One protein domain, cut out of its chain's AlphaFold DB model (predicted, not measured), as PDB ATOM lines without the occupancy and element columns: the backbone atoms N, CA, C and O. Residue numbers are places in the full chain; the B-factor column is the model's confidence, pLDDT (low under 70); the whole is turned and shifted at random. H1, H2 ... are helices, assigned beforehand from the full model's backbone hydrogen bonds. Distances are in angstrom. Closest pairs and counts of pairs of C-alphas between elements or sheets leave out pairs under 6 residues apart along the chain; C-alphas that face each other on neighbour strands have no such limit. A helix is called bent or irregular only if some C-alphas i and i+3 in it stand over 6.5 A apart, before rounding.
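This is residues 153 to 196 of the 261 residues of an uncharacterized protein of Eimeria praecox (UniProt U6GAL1). One long helix, H3, sticks out as an arm from a small, loose head in which two shorter helices, H1 and H2, fold back without closing onto each other. The stretch of residues 173 to 177 joins arm and head, no helix touches another, and the three helices make no common core. The printed part has 44 residues with three named helices, H1, H2 and H3 in that order along the chain, and no named strand; the class is all helix, with 37 residues in the named helices. The whole is extended, with a radius of gyration of the C-alphas of 17.6 A, and the C-alphas span 51 by 19 by 13 A along their three main axes.

The longest helix is H3, residues 178 to 196, and it stands free along its whole length, with no C-alpha 8 or more residues away along the chain within 10 A. The helix before it in the chain is H2, residues 162 to 172, and the two are apart, although a tight link of 5 residues joins them. Residues 166 to 172 of H2 also belong to the stretch, residues 166 to 196, that stands free. The first helix is H1, residues 153 to 159, which is apart from H3. H1 and H2 are close but not clearly touching, with 1 pair of C-alphas within 8 A, those of Trp 157 and Arg 165, 7.9 A apart. Their lines stand at a steep tilt of 40 degrees, and they run opposite ways. Their centres are 13.5 A apart. In H1, H2 and H3 every O i to N i+4 pair is within hydrogen-bond range.

H3 is 27.5 A from first to last C-alpha, from Pro 178 at (48.348, -102.301, 92.024) to Lys 196 at (71.282, -96.259, 78.023). H2 runs from Ser 162 to Phe 172, 15.1 A from first to last C-alpha. H1 begins at Leu 153, with its C-alpha at (51.486, -114.604, 118.551), and ends at Gly 159. None of the three helices is bent or irregular.

The outline of the C-alphas is a rod. The two C-alphas farthest apart, those of Gly 159 and Lys 196, are 51.3 A apart, and the first and last printed C-alphas, those of Leu 153 and Lys 196, are 48.7 A apart. The printed part has no cut. The links from H1 to H2 and from H2 to H3 are both tight, and there is no long link. The mean pLDDT of the printed part is 77.4; residues 176 to 182 and residue 196 are under 70, where the model's confidence is low.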
ATOM      1  N   LEU A 153      52.421-114.971 119.609       87.06
ATOM      2  CA  LEU A 153      51.486-114.604 118.551       87.06
ATOM      3  C   LEU A 153      51.695-115.467 117.301       87.06
ATOM      4  O   LEU A 153      50.717-115.924 116.720       87.06
ATOM      5  N   ALA A 154      52.945-115.701 116.892       86.00
ATOM      6  CA  ALA A 154      53.261-116.532 115.732       86.00
ATOM      7  C   ALA A 154      52.797-117.984 115.923       86.00
ATOM      8  O   ALA A 154      52.239-118.574 114.998       86.00
ATOM      9  N   ASP A 155      52.963-118.527 117.129       90.06
ATOM     10  CA  ASP A 155      52.489-119.866 117.478       90.06
ATOM     11  C   ASP A 155      50.956-119.954 117.381       90.06
ATOM     12  O   ASP A 155      50.420-120.789 116.648       90.06
ATOM     13  N   GLN A 156      50.235-119.002 117.985       86.56
ATOM     14  CA  GLN A 156      48.772-118.927 117.862       86.56
ATOM     15  C   GLN A 156      48.306-118.701 116.419       86.56
ATOM     16  O   GLN A 156      47.298-119.267 115.993       86.56
ATOM     17  N   TRP A 157      49.044-117.905 115.644       86.31
ATOM     18  CA  TRP A 157      48.759-117.660 114.232       86.31
ATOM     19  C   TRP A 157      48.906-118.933 113.393       86.31
ATOM     20  O   TRP A 157      48.103-119.185 112.495       86.31
ATOM     21  N   SER A 158      49.891-119.774 113.715       85.69
ATOM     22  CA  SER A 158      50.109-121.057 113.041       85.69
ATOM     23  C   SER A 158      48.973-122.059 113.282       85.69
ATOM     24  O   SER A 158      48.686-122.871 112.400       85.69
ATOM     25  N   GLY A 159      48.286-121.952 114.424       85.75
ATOM     26  CA  GLY A 159      47.092-122.731 114.760       85.75
ATOM     27  C   GLY A 159      45.772-122.127 114.263       85.75
ATOM     28  O   GLY A 159      44.743-122.796 114.313       85.75
ATOM     29  N   ALA A 160      45.768-120.882 113.776       90.31
ATOM     30  CA  ALA A 160      44.553-120.232 113.286       90.31
ATOM     31  C   ALA A 160      44.018-120.934 112.026       90.31
ATOM     32  O   ALA A 160      44.801-121.367 111.177       90.31
ATOM     33  N   SER A 161      42.696-121.017 111.861       90.62
ATOM     34  CA  SER A 161      42.101-121.603 110.654       90.62
ATOM     35  C   SER A 161      42.444-120.791 109.400       90.62
ATOM     36  O   SER A 161      42.724-119.589 109.476       90.62
ATOM     37  N   SER A 162      42.403-121.439 108.230       86.69
ATOM     38  CA  SER A 162      42.619-120.785 106.931       86.69
ATOM     39  C   SER A 162      41.713-119.569 106.743       86.69
ATOM     40  O   SER A 162      42.165-118.537 106.257       86.69
ATOM     41  N   ASP A 163      40.463-119.661 107.191       85.00
ATOM     42  CA  ASP A 163      39.461-118.610 107.001       85.00
ATOM     43  C   ASP A 163      39.764-117.374 107.847       85.00
ATOM     44  O   ASP A 163      39.612-116.245 107.383       85.00
ATOM     45  N   VAL A 164      40.263-117.572 109.074       83.81
ATOM     46  CA  VAL A 164      40.697-116.475 109.949       83.81
ATOM     47  C   VAL A 164      41.919-115.776 109.359       83.81
ATOM     48  O   VAL A 164      41.972-114.545 109.354       83.81
ATOM     49  N   ARG A 165      42.874-116.540 108.811       87.50
ATOM     50  CA  ARG A 165      44.050-115.968 108.137       87.50
ATOM     51  C   ARG A 165      43.649-115.176 106.893       87.50
ATOM     52  O   ARG A 165      44.026-114.013 106.788       87.50
ATOM     53  N   LYS A 166      42.801-115.748 106.026       81.31
ATOM     54  CA  LYS A 166      42.253-115.071 104.835       81.31
ATOM     55  C   LYS A 166      41.493-113.792 105.206       81.31
ATOM     56  O   LYS A 166      41.678-112.754 104.576       81.31
ATOM     57  N   ALA A 167      40.650-113.832 106.240       83.00
ATOM     58  CA  ALA A 167      39.924-112.650 106.705       83.00
ATOM     59  C   ALA A 167      40.887-111.568 107.209       83.00
ATOM     60  O   ALA A 167      40.758-110.399 106.848       83.00
ATOM     61  N   PHE A 168      41.885-111.943 108.006       86.81
ATOM     62  CA  PHE A 168      42.883-110.997 108.485       86.81
ATOM     63  C   PHE A 168      43.679-110.365 107.342       86.81
ATOM     64  O   PHE A 168      43.802-109.145 107.303       86.81
ATOM     65  N   GLU A 169      44.154-111.152 106.379       83.31
ATOM     66  CA  GLU A 169      44.841-110.628 105.192       83.31
ATOM     67  C   GLU A 169      43.958-109.654 104.411       83.31
ATOM     68  O   GLU A 169      44.398-108.568 104.044       83.31
ATOM     69  N   LYS A 170      42.673-109.974 104.250       82.31
ATOM     70  CA  LYS A 170      41.725-109.123 103.527       82.31
ATOM     71  C   LYS A 170      41.439-107.782 104.213       82.31
ATOM     72  O   LYS A 170      41.212-106.786 103.519       82.31
ATOM     73  N   TYR A 171      41.370-107.756 105.545       81.69
ATOM     74  CA  TYR A 171      40.923-106.577 106.306       81.69
ATOM     75  C   TYR A 171      42.052-105.787 106.973       81.69
ATOM     76  O   TYR A 171      41.887-104.588 107.197       81.69
ATOM     77  N   PHE A 172      43.167-106.435 107.308       83.38
ATOM     78  CA  PHE A 172      44.237-105.844 108.112       83.38
ATOM     79  C   PHE A 172      45.561-105.703 107.374       83.38
ATOM     80  O   PHE A 172      46.323-104.795 107.720       83.38
ATOM     81  N   LEU A 173      45.853-106.535 106.367       79.12
ATOM     82  CA  LEU A 173      47.000-106.237 105.518       79.12
ATOM     83  C   LEU A 173      46.636-105.058 104.606       79.12
ATOM     84  O   LEU A 173      45.535-105.022 104.048       79.12
ATOM     85  N   PRO A 174      47.535-104.068 104.453       70.38
ATOM     86  CA  PRO A 174      47.386-103.071 103.411       70.38
ATOM     87  C   PRO A 174      47.201-103.830 102.104       70.38
ATOM     88  O   PRO A 174      48.078-104.610 101.723       70.38
ATOM     89  N   LYS A 175      46.049-103.640 101.451       70.38
ATOM     90  CA  LYS A 175      45.852-104.148 100.098       70.38
ATOM     91  C   LYS A 175      47.045-103.638  99.310       70.38
ATOM     92  O   LYS A 175      47.282-102.431  99.300       70.38
ATOM     93  N   ARG A 176      47.859-104.549  98.775       60.19
ATOM     94  CA  ARG A 176      48.948-104.169  97.882       60.19
ATOM     95  C   ARG A 176      48.278-103.418  96.749       60.19
ATOM     96  O   ARG A 176      47.590-104.025  95.936       60.19
ATOM     97  N   ASP A 177      48.381-102.097  96.775       63.59
ATOM     98  CA  ASP A 177      47.812-101.298  95.712       63.59
ATOM     99  C   ASP A 177      48.494-101.755  94.416       63.59
ATOM    100  O   ASP A 177      49.724-101.898  94.410       63.59
ATOM    101  N   PRO A 178      47.750-101.965  93.319       59.03
ATOM    102  CA  PRO A 178      48.348-102.301  92.024       59.03
ATOM    103  C   PRO A 178      49.412-101.267  91.600       59.03
ATOM    104  O   PRO A 178      50.364-101.582  90.891       59.03
ATOM    105  N   HIS A 179      49.346-100.047  92.143       53.22
ATOM    106  CA  HIS A 179      50.384 -99.031  91.990       53.22
ATOM    107  C   HIS A 179      51.751 -99.381  92.593       53.22
ATOM    108  O   HIS A 179      52.755 -98.842  92.133       53.22
ATOM    109  N   GLN A 180      51.851-100.267  93.590       59.34
ATOM    110  CA  GLN A 180      53.160-100.697  94.095       59.34
ATOM    111  C   GLN A 180      53.890-101.574  93.060       59.34
ATOM    112  O   GLN A 180      55.116-101.507  92.946       59.34
ATOM    113  N   GLN A 181      53.139-102.341  92.267       62.41
ATOM    114  CA  GLN A 181      53.667-103.133  91.156       62.41
ATOM    115  C   GLN A 181      54.093-102.221  89.994       62.41
ATOM    116  O   GLN A 181      55.192-102.370  89.458       62.41
ATOM    117  N   GLU A 182      53.295-101.192  89.694       64.94
ATOM    118  CA  GLU A 182      53.649-100.156  88.717       64.94
ATOM    119  C   GLU A 182      54.913 -99.388  89.139       64.94
ATOM    120  O   GLU A 182      55.794 -99.133  88.321       64.94
ATOM    121  N   GLN A 183      55.075 -99.094  90.434       70.44
ATOM    122  CA  GLN A 183      56.264 -98.416  90.950       70.44
ATOM    123  C   GLN A 183      57.531 -99.280  90.839       70.44
ATOM    124  O   GLN A 183      58.597 -98.752  90.510       70.44
ATOM    125  N   GLN A 184      57.435-100.601  91.050       70.81
ATOM    126  CA  GLN A 184      58.550-101.518  90.771       70.81
ATOM    127  C   GLN A 184      58.908-101.542  89.282       70.81
ATOM    128  O   GLN A 184      60.092-101.514  88.932       70.81
ATOM    129  N   GLN A 185      57.907-101.536  88.402       74.31
ATOM    130  CA  GLN A 185      58.126-101.511  86.958       74.31
ATOM    131  C   GLN A 185      58.769-100.187  86.509       74.31
ATOM    132  O   GLN A 185      59.726-100.188  85.732       74.31
ATOM    133  N   LEU A 186      58.328 -99.058  87.071       76.56
ATOM    134  CA  LEU A 186      58.882 -97.732  86.790       76.56
ATOM    135  C   LEU A 186      60.332 -97.602  87.283       76.56
ATOM    136  O   LEU A 186      61.167 -96.988  86.616       76.56
ATOM    137  N   GLN A 187      60.659 -98.222  88.420       76.88
ATOM    138  CA  GLN A 187      62.023 -98.257  88.945       76.88
ATOM    139  C   GLN A 187      62.960 -99.102  88.066       76.88
ATOM    140  O   GLN A 187      64.105 -98.700  87.834       76.88
ATOM    141  N   GLN A 188      62.486-100.227  87.516       76.88
ATOM    142  CA  GLN A 188      63.251-100.987  86.519       76.88
ATOM    143  C   GLN A 188      63.449-100.190  85.222       76.88
ATOM    144  O   GLN A 188      64.565-100.148  84.696       76.88
ATOM    145  N   LEU A 189      62.409 -99.507  84.731       80.94
ATOM    146  CA  LEU A 189      62.500 -98.676  83.527       80.94
ATOM    147  C   LEU A 189      63.525 -97.544  83.699       80.94
ATOM    148  O   LEU A 189      64.326 -97.272  82.804       80.94
ATOM    149  N   GLN A 190      63.550 -96.916  84.877       79.81
ATOM    150  CA  GLN A 190      64.516 -95.869  85.193       79.81
ATOM    151  C   GLN A 190      65.961 -96.394  85.176       79.81
ATOM    152  O   GLN A 190      66.833 -95.739  84.604       79.81
ATOM    153  N   GLN A 191      66.227 -97.585  85.727       78.25
ATOM    154  CA  GLN A 191      67.560 -98.198  85.641       78.25
ATOM    155  C   GLN A 191      67.969 -98.509  84.197       78.25
ATOM    156  O   GLN A 191      69.124 -98.287  83.821       78.25
ATOM    157  N   GLN A 192      67.030 -98.970  83.370       77.31
ATOM    158  CA  GLN A 192      67.293 -99.239  81.958       77.31
ATOM    159  C   GLN A 192      67.634 -97.947  81.190       77.31
ATOM    160  O   GLN A 192      68.568 -97.924  80.382       77.31
ATOM    161  N   LEU A 193      66.940 -96.843  81.492       77.06
ATOM    162  CA  LEU A 193      67.240 -95.517  80.944       77.06
ATOM    163  C   LEU A 193      68.614 -94.997  81.393       77.06
ATOM    164  O   LEU A 193      69.360 -94.471  80.566       77.06
ATOM    165  N   LEU A 194      68.988 -95.194  82.661       74.81
ATOM    166  CA  LEU A 194      70.306 -94.809  83.181       74.81
ATOM    167  C   LEU A 194      71.453 -95.581  82.515       74.81
ATOM    168  O   LEU A 194      72.484 -94.980  82.198       74.81
ATOM    169  N   GLN A 195      71.273 -96.877  82.242       70.69
ATOM    170  CA  GLN A 195      72.251 -97.658  81.478       70.69
ATOM    171  C   GLN A 195      72.360 -97.192  80.022       70.69
ATOM    172  O   GLN A 195      73.465 -97.114  79.485       70.69
ATOM    173  N   LYS A 196      71.239 -96.832  79.377       64.69
ATOM    174  CA  LYS A 196      71.282 -96.259  78.023       64.69
ATOM    175  C   LYS A 196      71.995 -94.906  77.990       64.69
ATOM    176  O   LYS A 196      72.703 -94.636  77.024       64.69
TER     177      LYS A 196